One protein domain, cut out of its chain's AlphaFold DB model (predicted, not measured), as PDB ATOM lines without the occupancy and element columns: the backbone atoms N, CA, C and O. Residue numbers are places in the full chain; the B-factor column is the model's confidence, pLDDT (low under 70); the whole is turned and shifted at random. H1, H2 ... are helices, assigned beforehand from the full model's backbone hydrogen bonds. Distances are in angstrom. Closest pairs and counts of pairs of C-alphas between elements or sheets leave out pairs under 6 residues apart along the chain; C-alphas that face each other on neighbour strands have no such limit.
ATOM      1  N   ALA A   2     138.098 143.733 143.909       59.22
ATOM      2  CA  ALA A   2     138.593 143.487 145.273       59.22
ATOM      3  C   ALA A   2     139.456 144.632 145.850       59.22
ATOM      4  O   ALA A   2     139.319 144.964 147.023       59.22
ATOM      5  N   GLU A   3     140.272 145.290 145.023       63.81
ATOM      6  CA  GLU A   3     141.152 146.394 145.446       63.81
ATOM      7  C   GLU A   3     140.382 147.635 145.916       63.81
ATOM      8  O   GLU A   3     140.674 148.192 146.971       63.81
ATOM      9  N   ARG A   4     139.308 148.015 145.208       72.62
ATOM     10  CA  ARG A   4     138.444 149.144 145.605       72.62
ATOM     11  C   ARG A   4     137.820 148.943 146.992       72.62
ATOM     12  O   ARG A   4     137.685 149.902 147.742       72.62
ATOM     13  N   LYS A   5     137.459 147.700 147.344       78.06
ATOM     14  CA  LYS A   5     136.912 147.358 148.670       78.06
ATOM     15  C   LYS A   5     137.979 147.468 149.762       78.06
ATOM     16  O   LYS A   5     137.687 147.935 150.855       78.06
ATOM     17  N   HIS A   6     139.216 147.083 149.449       75.50
ATOM     18  CA  HIS A   6     140.362 147.198 150.354       75.50
ATOM     19  C   HIS A   6     140.704 148.650 150.689       75.50
ATOM     20  O   HIS A   6     140.820 148.988 151.866       75.50
ATOM     21  N   VAL A   7     140.802 149.505 149.668       79.69
ATOM     22  CA  VAL A   7     141.071 150.942 149.841       79.69
ATOM     23  C   VAL A   7     139.957 151.608 150.643       79.69
ATOM     24  O   VAL A   7     140.235 152.355 151.576       79.69
ATOM     25  N   LEU A   8     138.696 151.290 150.337       83.50
ATOM     26  CA  LEU A   8     137.552 151.846 151.059       83.50
ATOM     27  C   LEU A   8     137.565 151.461 152.545       83.50
ATOM     28  O   LEU A   8     137.364 152.322 153.396       83.50
ATOM     29  N   ASN A   9     137.855 150.196 152.866       82.56
ATOM     30  CA  ASN A   9     137.964 149.736 154.254       82.56
ATOM     31  C   ASN A   9     139.093 150.452 155.008       82.56
ATOM     32  O   ASN A   9     138.950 150.764 156.189       82.56
ATOM     33  N   LEU A  10     140.202 150.734 154.325       81.44
ATOM     34  CA  LEU A  10     141.345 151.430 154.902       81.44
ATOM     35  C   LEU A  10     140.998 152.897 155.209       81.44
ATOM     36  O   LEU A  10     141.165 153.329 156.350       81.44
ATOM     37  N   VAL A  11     140.406 153.617 154.249       85.25
ATOM     38  CA  VAL A  11     139.908 154.994 154.449       85.25
ATOM     39  C   VAL A  11     138.871 155.048 155.571       85.25
ATOM     40  O   VAL A  11     138.918 155.937 156.416       85.25
ATOM     41  N   PHE A  12     137.967 154.069 155.633       86.75
ATOM     42  CA  PHE A  12     136.955 154.001 156.683       86.75
ATOM     43  C   PHE A  12     137.579 153.806 158.072       86.75
ATOM     44  O   PHE A  12     137.213 154.502 159.019       86.75
ATOM     45  N   SER A  13     138.569 152.914 158.192       84.44
ATOM     46  CA  SER A  13     139.293 152.710 159.453       84.44
ATOM     47  C   SER A  13     140.066 153.956 159.904       84.44
ATOM     48  O   SER A  13     140.053 154.281 161.090       84.44
ATOM     49  N   MET A  14     140.663 154.699 158.965       87.88
ATOM     50  CA  MET A  14     141.324 155.978 159.240       87.88
ATOM     51  C   MET A  14     140.337 157.054 159.684       87.88
ATOM     52  O   MET A  14     140.630 157.779 160.626       87.88
ATOM     53  N   ALA A  15     139.161 157.143 159.057       88.50
ATOM     54  CA  ALA A  15     138.138 158.110 159.445       88.50
ATOM     55  C   ALA A  15     137.641 157.856 160.875       88.50
ATOM     56  O   ALA A  15     137.601 158.782 161.683       88.50
ATOM     57  N   ILE A  16     137.335 156.600 161.221       91.25
ATOM     58  CA  ILE A  16     136.928 156.231 162.586       91.25
ATOM     59  C   ILE A  16     138.061 156.508 163.577       91.25
ATOM     60  O   ILE A  16     137.828 157.122 164.616       91.25
ATOM     61  N   GLY A  17     139.285 156.084 163.254       89.31
ATOM     62  CA  GLY A  17     140.443 156.307 164.115       89.31
ATOM     63  C   GLY A  17     140.741 157.792 164.326       89.31
ATOM     64  O   GLY A  17     140.972 158.208 165.454       89.31
ATOM     65  N   GLY A  18     140.654 158.602 163.271       90.69
ATOM     66  CA  GLY A  18     140.845 160.050 163.324       90.69
ATOM     67  C   GLY A  18     139.766 160.765 164.134       90.69
ATOM     68  O   GLY A  18     140.092 161.665 164.901       90.69
ATOM     69  N   ILE A  19     138.501 160.335 164.038       92.56
ATOM     70  CA  ILE A  19     137.408 160.851 164.880       92.56
ATOM     71  C   ILE A  19     137.668 160.512 166.349       92.56
ATOM     72  O   ILE A  19     137.666 161.410 167.187       92.56
ATOM     73  N   LEU A  20     137.937 159.241 166.667       91.94
ATOM     74  CA  LEU A  20     138.210 158.804 168.042       91.94
ATOM     75  C   LEU A  20     139.448 159.496 168.622       91.94
ATOM     76  O   LEU A  20     139.433 159.942 169.767       91.94
ATOM     77  N   GLY A  21     140.499 159.639 167.817       90.50
ATOM     78  CA  GLY A  21     141.694 160.380 168.190       90.50
ATOM     79  C   GLY A  21     141.406 161.864 168.414       90.50
ATOM     80  O   GLY A  21     141.828 162.412 169.423       90.50
ATOM     81  N   GLY A  22     140.619 162.498 167.542       90.50
ATOM     82  CA  GLY A  22     140.187 163.890 167.694       90.50
ATOM     83  C   GLY A  22     139.311 164.122 168.930       90.50
ATOM     84  O   GLY A  22     139.433 165.155 169.585       90.50
ATOM     85  N   MET A  23     138.479 163.148 169.314       91.56
ATOM     86  CA  MET A  23     137.767 163.178 170.599       91.56
ATOM     87  C   MET A  23     138.743 163.091 171.775       91.56
ATOM     88  O   MET A  23     138.624 163.862 172.722       91.56
ATOM     89  N   GLY A  24     139.731 162.196 171.705       89.62
ATOM     90  CA  GLY A  24     140.799 162.123 172.703       89.62
ATOM     91  C   GLY A  24     141.582 163.434 172.809       89.62
ATOM     92  O   GLY A  24     141.846 163.899 173.912       89.62
ATOM     93  N   ASN A  25     141.863 164.081 171.676       91.56
ATOM     94  CA  ASN A  25     142.489 165.398 171.632       91.56
ATOM     95  C   ASN A  25     141.635 166.464 172.333       91.56
ATOM     96  O   ASN A  25     142.166 167.217 173.139       91.56
ATOM     97  N   TYR A  26     140.322 166.495 172.080       89.69
ATOM     98  CA  TYR A  26     139.397 167.413 172.754       89.69
ATOM     99  C   TYR A  26     139.431 167.253 174.280       89.69
ATOM    100  O   TYR A  26     139.509 168.247 174.993       89.69
ATOM    101  N   LEU A  27     139.441 166.011 174.776       88.06
ATOM    102  CA  LEU A  27     139.503 165.717 176.214       88.06
ATOM    103  C   LEU A  27     140.843 166.094 176.865       88.06
ATOM    104  O   LEU A  27     140.900 166.257 178.081       88.06
ATOM    105  N   MET A  28     141.921 166.212 176.086       85.31
ATOM    106  CA  MET A  28     143.229 166.647 176.589       85.31
ATOM    107  C   MET A  28     143.374 168.173 176.650       85.31
ATOM    108  O   MET A  28     144.330 168.659 177.257       85.31
ATOM    109  N   ILE A  29     142.472 168.936 176.025       84.25
ATOM    110  CA  ILE A  29     142.527 170.399 176.048       84.25
ATOM    111  C   ILE A  29     141.860 170.903 177.342       84.25
ATOM    112  O   ILE A  29     140.724 170.518 177.618       84.25
ATOM    113  N   PRO A  30     142.522 171.770 178.134       81.31
ATOM    114  CA  PRO A  30     141.935 172.341 179.347       81.31
ATOM    115  C   PRO A  30     140.620 173.082 179.063       81.31
ATOM    116  O   PRO A  30     140.528 173.809 178.071       81.31
ATOM    117  N   GLU A  31     139.623 172.951 179.947       71.50
ATOM    118  CA  GLU A  31     138.282 173.552 179.783       71.50
ATOM    119  C   GLU A  31     138.313 175.078 179.587       71.50
ATOM    120  O   GLU A  31     137.477 175.638 178.879       71.50
ATOM    121  N   GLU A  32     139.323 175.752 180.136       71.12
ATOM    122  CA  GLU A  32     139.521 177.202 180.017       71.12
ATOM    123  C   GLU A  32     139.806 177.667 178.574       71.12
ATOM    124  O   GLU A  32     139.675 178.849 178.258       71.12
ATOM    125  N   ALA A  33     140.171 176.753 177.667       72.00
ATOM    126  CA  ALA A  33     140.620 177.086 176.318       72.00
ATOM    127  C   ALA A  33     139.494 177.247 175.273       72.00
ATOM    128  O   ALA A  33     139.807 177.404 174.090       72.00
ATOM    129  N   ASN A  34     138.206 177.209 175.656       68.75
ATOM    130  CA  ASN A  34     137.058 177.262 174.726       68.75
ATOM    131  C   ASN A  34     137.266 176.359 173.492       68.75
ATOM    132  O   ASN A  34     137.066 176.761 172.339       68.75
ATOM    133  N   ALA A  35     137.740 175.134 173.726       71.06
ATOM    134  CA  ALA A  35     137.996 174.192 172.652       71.06
ATOM    135  C   ALA A  35     136.674 173.845 171.959       71.06
ATOM    136  O   ALA A  35     135.688 173.496 172.601       71.06
ATOM    137  N   SER A  36     136.632 173.940 170.632       85.88
ATOM    138  CA  SER A  36     135.490 173.453 169.863       85.88
ATOM    139  C   SER A  36     135.702 171.975 169.562       85.88
ATOM    140  O   SER A  36     136.672 171.616 168.892       85.88
ATOM    141  N   LEU A  37     134.776 171.121 169.998       86.88
ATOM    142  CA  LEU A  37     134.794 169.688 169.692       86.88
ATOM    143  C   LEU A  37     134.896 169.438 168.180       86.88
ATOM    144  O   LEU A  37     135.671 168.592 167.741       86.88
ATOM    145  N   LEU A  38     134.188 170.233 167.371       88.94
ATOM    146  CA  LEU A  38     134.258 170.151 165.912       88.94
ATOM    147  C   LEU A  38     135.677 170.425 165.390       88.94
ATOM    148  O   LEU A  38     136.137 169.742 164.478       88.94
ATOM    149  N   ARG A  39     136.390 171.388 165.987       87.00
ATOM    150  CA  ARG A  39     137.774 171.708 165.614       87.00
ATOM    151  C   ARG A  39     138.709 170.536 165.907       87.00
ATOM    152  O   ARG A  39     139.482 170.172 165.026       87.00
ATOM    153  N   SER A  40     138.622 169.931 167.091       89.12
ATOM    154  CA  SER A  40     139.461 168.778 167.454       89.12
ATOM    155  C   SER A  40     139.145 167.536 166.614       89.12
ATOM    156  O   SER A  40     140.064 166.835 166.195       89.12
ATOM    157  N   LEU A  41     137.871 167.301 166.279       90.31
ATOM    158  CA  LEU A  41     137.471 166.229 165.361       90.31
ATOM    159  C   LEU A  41     138.049 166.418 163.957       90.31
ATOM    160  O   LEU A  41     138.647 165.493 163.408       90.31
ATOM    161  N   LEU A  42     137.889 167.611 163.377       89.31
ATOM    162  CA  LEU A  42     138.436 167.922 162.056       89.31
ATOM    163  C   LEU A  42     139.958 167.784 162.050       89.31
ATOM    164  O   LEU A  42     140.512 167.192 161.127       89.31
ATOM    165  N   LEU A  43     140.628 168.264 163.102       89.19
ATOM    166  CA  LEU A  43     142.076 168.155 163.235       89.19
ATOM    167  C   LEU A  43     142.531 166.688 163.298       89.19
ATOM    168  O   LEU A  43     143.488 166.319 162.621       89.19
ATOM    169  N   GLY A  44     141.811 165.840 164.039       90.56
ATOM    170  CA  GLY A  44     142.083 164.404 164.123       90.56
ATOM    171  C   GLY A  44     141.896 163.665 162.793       90.56
ATOM    172  O   GLY A  44     142.741 162.853 162.418       90.56
ATOM    173  N   ILE A  45     140.840 163.987 162.034       90.19
ATOM    174  CA  ILE A  45     140.606 163.428 160.688       90.19
ATOM    175  C   ILE A  45     141.719 163.851 159.725       90.19
ATOM    176  O   ILE A  45     142.263 163.013 159.004       90.19
ATOM    177  N   VAL A  46     142.081 165.139 159.721       88.62
ATOM    178  CA  VAL A  46     143.163 165.662 158.874       88.62
ATOM    179  C   VAL A  46     144.483 164.970 159.213       88.62
ATOM    180  O   VAL A  46     145.161 164.477 158.315       88.62
ATOM    181  N   ALA A  47     144.819 164.848 160.498       89.50
ATOM    182  CA  ALA A  47     146.033 164.168 160.939       89.50
ATOM    183  C   ALA A  47     146.059 162.686 160.516       89.50
ATOM    184  O   ALA A  47     147.070 162.220 159.988       89.50
ATOM    185  N   ALA A  48     144.943 161.960 160.653       89.88
ATOM    186  CA  ALA A  48     144.826 160.576 160.189       89.88
ATOM    187  C   ALA A  48     144.966 160.439 158.657       89.88
ATOM    188  O   ALA A  48     145.507 159.446 158.179       89.88
ATOM    189  N   GLY A  49     144.539 161.440 157.881       85.56
ATOM    190  CA  GLY A  49     144.751 161.483 156.429       85.56
ATOM    191  C   GLY A  49     146.207 161.743 156.026       85.56
ATOM    192  O   GLY A  49     146.682 161.201 155.028       85.56
ATOM    193  N   VAL A  50     146.944 162.525 156.819       86.81
ATOM    194  CA  VAL A  50     148.378 162.799 156.608       86.81
ATOM    195  C   VAL A  50     149.260 161.620 157.049       86.81
ATOM    196  O   VAL A  50     150.376 161.452 156.556       86.81
ATOM    197  N   LEU A  51     148.761 160.748 157.926       85.69
ATOM    198  CA  LEU A  51     149.471 159.567 158.421       85.69
ATOM    199  C   LEU A  51     150.064 158.655 157.322       85.69
ATOM    200  O   LEU A  51     151.249 158.344 157.424       85.69
ATOM    201  N   PRO A  52     149.342 158.216 156.271       79.81
ATOM    202  CA  PRO A  52     149.949 157.407 155.210       79.81
ATOM    203  C   PRO A  52     151.065 158.140 154.449       79.81
ATOM    204  O   PRO A  52     152.040 157.502 154.049       79.81
ATOM    205  N   LEU A  53     150.972 159.466 154.293       76.44
ATOM    206  CA  LEU A  53     152.047 160.268 153.702       76.44
ATOM    207  C   LEU A  53     153.282 160.281 154.612       76.44
ATOM    208  O   LEU A  53     154.402 160.089 154.143       76.44
ATOM    209  N   PHE A  54     153.072 160.430 155.921       80.69
ATOM    210  CA  PHE A  54     154.137 160.334 156.914       80.69
ATOM    211  C   PHE A  54     154.797 158.956 156.934       80.69
ATOM    212  O   PHE A  54     156.020 158.877 156.875       80.69
ATOM    213  N   LEU A  55     154.014 157.875 156.972       77.25
ATOM    214  CA  LEU A  55     154.542 156.509 156.973       77.25
ATOM    215  C   LEU A  55     155.386 156.234 155.728       77.25
ATOM    216  O   LEU A  55     156.450 155.640 155.855       77.25
ATOM    217  N   LYS A  56     154.968 156.735 154.558       73.56
ATOM    218  CA  LYS A  56     155.761 156.658 153.321       73.56
ATOM    219  C   LYS A  56     157.092 157.415 153.421       73.56
ATOM    220  O   LYS A  56     158.062 157.012 152.792       73.56
ATOM    221  N   MET A  57     157.141 158.502 154.192       70.81
ATOM    222  CA  MET A  57     158.341 159.321 154.389       70.81
ATOM    223  C   MET A  57     159.320 158.710 155.407       70.81
ATOM    224  O   MET A  57     160.523 158.788 155.195       70.81
ATOM    225  N   ILE A  58     158.832 158.093 156.492       67.31
ATOM    226  CA  ILE A  58     159.693 157.478 157.524       67.31
ATOM    227  C   ILE A  58     160.002 155.993 157.288       67.31
ATOM    228  O   ILE A  58     160.879 155.440 157.944       67.31
ATOM    229  N   SER A  59     159.289 155.328 156.378       55.62
ATOM    230  CA  SER A  59     159.493 153.920 156.049       55.62
ATOM    231  C   SER A  59     159.162 153.649 154.584       55.62
ATOM    232  O   SER A  59     158.007 153.655 154.156       55.62
ATOM    233  N   SER A  60     160.200 153.297 153.827       52.12
ATOM    234  CA  SER A  60     160.051 152.402 152.683       52.12
ATOM    235  C   SER A  60     159.441 151.079 153.195       52.12
ATOM    236  O   SER A  60     159.964 150.488 154.139       52.12
ATOM    237  N   ASN A  61     158.309 150.656 152.618       51.72
ATOM    238  CA  ASN A  61     157.621 149.362 152.808       51.72
ATOM    239  C   ASN A  61     156.817 149.038 154.092       51.72
ATOM    240  O   ASN A  61     156.506 147.873 154.336       51.72
ATOM    241  N   LEU A  62     156.299 150.015 154.845       50.81
ATOM    242  CA  LEU A  62     155.251 149.720 155.856       50.81
ATOM    243  C   LEU A  62     153.891 149.320 155.229       50.81
ATOM    244  O   LEU A  62     153.054 148.696 155.883       50.81
ATOM    245  N   ILE A  63     153.686 149.649 153.948       52.84
ATOM    246  CA  ILE A  63     152.511 149.285 153.133       52.84
ATOM    247  C   ILE A  63     152.934 148.285 152.045       52.84
ATOM    248  O   ILE A  63     152.445 148.334 150.919       52.84
ATOM    249  N   ASP A  64     153.876 147.386 152.340       53.12
ATOM    250  CA  ASP A  64     154.202 146.358 151.358       53.12
ATOM    251  C   ASP A  64     153.017 145.391 151.200       53.12
ATOM    252  O   ASP A  64     152.379 144.943 152.173       53.12
ATOM    253  N   HIS A  65     152.671 145.133 149.942       52.28
ATOM    254  CA  HIS A  65     151.447 144.459 149.517       52.28
ATOM    255  C   HIS A  65     151.581 142.939 149.667       52.28
ATOM    256  O   HIS A  65     151.298 142.176 148.751       52.28
ATOM    257  N   ASP A  66     152.036 142.477 150.830       51.62
ATOM    258  CA  ASP A  66     152.217 141.049 151.035       51.62
ATOM    259  C   ASP A  66     150.859 140.375 151.299       51.62
ATOM    260  O   ASP A  66     150.112 140.758 152.215       51.62
ATOM    261  N   ASN A  67     150.542 139.391 150.453       50.28
ATOM    262  CA  ASN A  67     149.294 138.620 150.382       50.28
ATOM    263  C   ASN A  67     149.164 137.583 151.517       50.28
ATOM    264  O   ASN A  67     148.420 136.606 151.412       50.28
ATOM    265  N   SER A  68     149.881 137.775 152.619       52.78
ATOM    266  CA  SER A  68     149.927 136.845 153.738       52.78
ATOM    267  C   SER A  68     148.659 136.928 154.624       52.78
ATOM    268  O   SER A  68     147.980 137.965 154.686       52.78
ATOM    269  N   PRO A  69     148.273 135.826 155.308       47.34
ATOM    270  CA  PRO A  69     147.027 135.691 156.075       47.34
ATOM    271  C   PRO A  69     147.064 136.493 157.392       47.34
ATOM    272  O   PRO A  69     147.098 135.948 158.491       47.34
ATOM    273  N   GLY A  70     147.057 137.825 157.279       59.81
ATOM    274  CA  GLY A  70     147.172 138.763 158.399       59.81
ATOM    275  C   GLY A  70     146.440 140.093 158.195       59.81
ATOM    276  O   GLY A  70     146.740 141.061 158.891       59.81
ATOM    277  N   ARG A  71     145.473 140.167 157.265       65.12
ATOM    278  CA  ARG A  71     144.739 141.406 156.912       65.12
ATOM    279  C   ARG A  71     144.175 142.157 158.124       65.12
ATOM    280  O   ARG A  71     144.281 143.375 158.182       65.12
ATOM    281  N   PHE A  72     143.642 141.436 159.111       70.19
ATOM    282  CA  PHE A  72     143.101 142.038 160.332       70.19
ATOM    283  C   PHE A  72     144.168 142.769 161.159       70.19
ATOM    284  O   PHE A  72     143.918 143.870 161.641       70.19
ATOM    285  N   LYS A  73     145.381 142.204 161.260       73.38
ATOM    286  CA  LYS A  73     146.499 142.843 161.968       73.38
ATOM    287  C   LYS A  73     146.880 144.167 161.302       73.38
ATOM    288  O   LYS A  73     147.025 145.160 161.999       73.38
ATOM    289  N   LYS A  74     146.938 144.205 159.962       73.94
ATOM    290  CA  LYS A  74     147.257 145.426 159.198       73.94
ATOM    291  C   LYS A  74     146.235 146.545 159.458       73.94
ATOM    292  O   LYS A  74     146.628 147.672 159.742       73.94
ATOM    293  N   TYR A  75     144.936 146.236 159.431       77.31
ATOM    294  CA  TYR A  75     143.897 147.231 159.731       77.31
ATOM    295  C   TYR A  75     143.926 147.712 161.182       77.31
ATOM    296  O   TYR A  75     143.751 148.902 161.423       77.31
ATOM    297  N   LEU A  76     144.181 146.816 162.139       82.25
ATOM    298  CA  LEU A  76     144.290 147.186 163.548       82.25
ATOM    299  C   LEU A  76     145.477 148.126 163.789       82.25
ATOM    300  O   LEU A  76     145.341 149.114 164.503       82.25
ATOM    301  N   THR A  77     146.616 147.856 163.149       82.06
ATOM    302  CA  THR A  77     147.793 148.727 163.193       82.06
ATOM    303  C   THR A  77     147.486 150.109 162.614       82.06
ATOM    304  O   THR A  77     147.774 151.114 163.258       82.06
ATOM    305  N   VAL A  78     146.841 150.178 161.444       82.31
ATOM    306  CA  VAL A  78     146.430 151.455 160.831       82.31
ATOM    307  C   VAL A  78     145.451 152.216 161.725       82.31
ATOM    308  O   VAL A  78     145.607 153.421 161.907       82.31
ATOM    309  N   ALA A  79     144.472 151.531 162.318       84.94
ATOM    310  CA  ALA A  79     143.511 152.144 163.227       84.94
ATOM    311  C   ALA A  79     144.191 152.685 164.495       84.94
ATOM    312  O   ALA A  79     143.935 153.821 164.881       84.94
ATOM    313  N   ALA A  80     145.103 151.918 165.103       86.94
ATOM    314  CA  ALA A  80     145.849 152.338 166.287       86.94
ATOM    315  C   ALA A  80     146.712 153.575 166.009       86.94
ATOM    316  O   ALA A  80     146.673 154.537 166.777       86.94
ATOM    317  N   PHE A  81     147.433 153.590 164.882       88.12
ATOM    318  CA  PHE A  81     148.184 154.774 164.474       88.12
ATOM    319  C   PHE A  81     147.264 155.956 164.167       88.12
ATOM    320  O   PHE A  81     147.568 157.063 164.581       88.12
ATOM    321  N   SER A  82     146.118 155.736 163.516       88.94
ATOM    322  CA  SER A  82     145.159 156.810 163.213       88.94
ATOM    323  C   SER A  82     144.591 157.447 164.484       88.94
ATOM    324  O   SER A  82     144.475 158.668 164.549       88.94
ATOM    325  N   ILE A  83     144.295 156.641 165.511       90.31
ATOM    326  CA  ILE A  83     143.870 157.136 166.828       90.31
ATOM    327  C   ILE A  83     145.002 157.918 167.485       90.31
ATOM    328  O   ILE A  83     144.793 159.063 167.871       90.31
ATOM    329  N   LEU A  84     146.202 157.339 167.580       89.56
ATOM    330  CA  LEU A  84     147.356 157.984 168.211       89.56
ATOM    331  C   LEU A  84     147.679 159.332 167.550       89.56
ATOM    332  O   LEU A  84     147.845 160.346 168.223       89.56
ATOM    333  N   THR A  85     147.706 159.349 166.221       88.75
ATOM    334  CA  THR A  85     147.906 160.549 165.414       88.75
ATOM    335  C   THR A  85     146.781 161.562 165.609       88.75
ATOM    336  O   THR A  85     147.062 162.752 165.697       88.75
ATOM    337  N   GLY A  86     145.527 161.118 165.723       90.38
ATOM    338  CA  GLY A  86     144.403 162.003 166.015       90.38
ATOM    339  C   GLY A  86     144.468 162.614 167.420       90.38
ATOM    340  O   GLY A  86     144.189 163.800 167.571       90.38
ATOM    341  N   VAL A  87     144.896 161.849 168.434       92.38
ATOM    342  CA  VAL A  87     145.085 162.345 169.814       92.38
ATOM    343  C   VAL A  87     146.133 163.457 169.848       92.38
ATOM    344  O   VAL A  87     145.922 164.501 170.464       92.38
ATOM    345  N   PHE A  88     147.240 163.270 169.127       90.69
ATOM    346  CA  PHE A  88     148.346 164.226 169.055       90.69
ATOM    347  C   PHE A  88     148.323 165.089 167.787       90.69
ATOM    348  O   PHE A  88     149.379 165.505 167.314       90.69
ATOM    349  N   ALA A  89     147.143 165.376 167.228       89.75
ATOM    350  CA  ALA A  89     147.021 165.959 165.893       89.75
ATOM    351  C   ALA A  89     147.772 167.292 165.708       89.75
ATOM    352  O   ALA A  89     148.427 167.470 164.683       89.75
ATOM    353  N   ASP A  90     147.751 168.200 166.692       88.00
ATOM    354  CA  ASP A  90     148.471 169.485 166.606       88.00
ATOM    355  C   ASP A  90     149.997 169.289 166.551       88.00
ATOM    356  O   ASP A  90     150.671 169.811 165.661       88.00
ATOM    357  N   VAL A  91     150.548 168.470 167.452       88.62
ATOM    358  CA  VAL A  91     151.990 168.173 167.501       88.62
ATOM    359  C   VAL A  91     152.425 167.397 166.259       88.62
ATOM    360  O   VAL A  91     153.455 167.703 165.658       88.62
ATOM    361  N   PHE A  92     151.620 166.418 165.846       88.50
ATOM    362  CA  PHE A  92     151.873 165.611 164.663       88.50
ATOM    363  C   PHE A  92     151.917 166.479 163.404       88.50
ATOM    364  O   PHE A  92     152.929 166.477 162.712       88.50
ATOM    365  N   LEU A  93     150.870 167.264 163.127       88.44
ATOM    366  CA  LEU A  93     150.788 168.080 161.914       88.44
ATOM    367  C   LEU A  93     151.903 169.125 161.839       88.44
ATOM    368  O   LEU A  93     152.488 169.294 160.771       88.44
ATOM    369  N   ARG A  94     152.261 169.768 162.959       87.19
ATOM    370  CA  ARG A  94     153.418 170.680 163.010       87.19
ATOM    371  C   ARG A  94     154.730 169.961 162.697       87.19
ATOM    372  O   ARG A  94     155.547 170.477 161.941       87.19
ATOM    373  N   GLY A  95     154.914 168.755 163.236       86.25
ATOM    374  CA  GLY A  95     156.082 167.923 162.951       86.25
ATOM    375  C   GLY A  95     156.163 167.476 161.488       86.25
ATOM    376  O   GLY A  95     157.252 167.455 160.915       86.25
ATOM    377  N   ILE A  96     155.025 167.149 160.864       84.75
ATOM    378  CA  ILE A  96     154.967 166.806 159.437       84.75
ATOM    379  C   ILE A  96     155.246 168.019 158.567       84.75
ATOM    380  O   ILE A  96     156.016 167.893 157.623       84.75
ATOM    381  N   TYR A  97     154.654 169.170 158.885       82.50
ATOM    382  CA  TYR A  97     154.860 170.404 158.138       82.50
ATOM    383  C   TYR A  97     156.359 170.701 157.997       82.50
ATOM    384  O   TYR A  97     156.863 170.758 156.882       82.50
ATOM    385  N   GLY A  98     157.106 170.746 159.106       80.06
ATOM    386  CA  GLY A  98     158.550 171.004 159.045       80.06
ATOM    387  C   GLY A  98     159.326 169.986 158.199       80.06
ATOM    388  O   GLY A  98     160.193 170.367 157.422       80.06
ATOM    389  N   LYS A  99     158.992 168.693 158.294       79.81
ATOM    390  CA  LYS A  99     159.695 167.638 157.542       79.81
ATOM    391  C   LYS A  99     159.345 167.613 156.056       79.81
ATOM    392  O   LYS A  99     160.228 167.413 155.234       79.81
ATOM    393  N   VAL A 100     158.070 167.781 155.707       78.00
ATOM    394  CA  VAL A 100     157.605 167.718 154.313       78.00
ATOM    395  C   VAL A 100     158.095 168.921 153.528       78.00
ATOM    396  O   VAL A 100     158.520 168.734 152.395       78.00
ATOM    397  N   PHE A 101     158.064 170.120 154.113       76.75
ATOM    398  CA  PHE A 101     158.593 171.307 153.445       76.75
ATOM    399  C   PHE A 101     160.092 171.183 153.205       76.75
ATOM    400  O   PHE A 101     160.510 171.380 152.075       76.75
ATOM    401  N   HIS A 102     160.864 170.719 154.191       76.88
ATOM    402  CA  HIS A 102     162.299 170.516 154.000       76.88
ATOM    403  C   HIS A 102     162.604 169.477 152.908       76.88
ATOM    404  O   HIS A 102     163.370 169.754 152.000       76.88
ATOM    405  N   VAL A 103     161.930 168.319 152.916       76.12
ATOM    406  CA  VAL A 103     162.100 167.295 151.863       76.12
ATOM    407  C   VAL A 103     161.658 167.803 150.486       76.12
ATOM    408  O   VAL A 103     162.170 167.342 149.467       76.12
ATOM    409  N   LEU A 104     160.660 168.686 150.428       72.00
ATOM    410  CA  LEU A 104     160.185 169.258 149.174       72.00
ATOM    411  C   LEU A 104     161.157 170.319 148.649       72.00
ATOM    412  O   LEU A 104     161.450 170.298 147.460       72.00
ATOM    413  N   GLU A 105     161.669 171.185 149.522       74.94
ATOM    414  CA  GLU A 105     162.723 172.157 149.215       74.94
ATOM    415  C   GLU A 105     163.980 171.445 148.708       74.94
ATOM    416  O   GLU A 105     164.408 171.730 147.595       74.94
TER     417      GLU A 105
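Overview. This is residues 2 to 105 of the 217 residues of an uncharacterized protein of Robiginitalea myxolifaciens (UniProt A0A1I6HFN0). H1 and H3 run side by side, H2 crosses both, and H4 turns off after H3, its first part packing on H2. Residues 64 to 70 stick out. The printed part has 104 residues with four named helices, H1 to H4 in chain order; the class is all helix. It is compact, radius of gyration of the C-alphas 14.8 A, spanning 50 by 34 by 19 A.

Arrangement. Residues 14 to 26 of H1, residues 2 to 28, touch H2, residues 37 to 58, at a steep tilt of 54 degrees; the closest C-alphas, Gly 22 and Gly 44, are 4.1 A apart. H2, the hub, has a kink of 40 degrees near residue 52. H3, residues 71 to 87, touches H1 at a shallow tilt of 32 degrees, the same way; the closest C-alphas, Gly 21 and Gly 86, are 3.8 A apart. H4, residues 89 to 105, touches H2 with residues 89 to 96 alone. Every O i to N i+4 pair is within hydrogen-bond range in H1, H3 and H4, and 16 of 18 in H2.

Along the chain. H1 runs 39.2 A from C-alpha 2 at (138.593, 143.487, 145.273), H2 30.3 A, H3 24.6 A and H4 23.7 A to C-alpha 105 at (162.723, 172.157, 149.215).

Size, cuts and confidence. The printed part has no cut. The H2 to H3 link is long; pLDDT is under 70 at residues 2 to 3, 34 and 58 to 71.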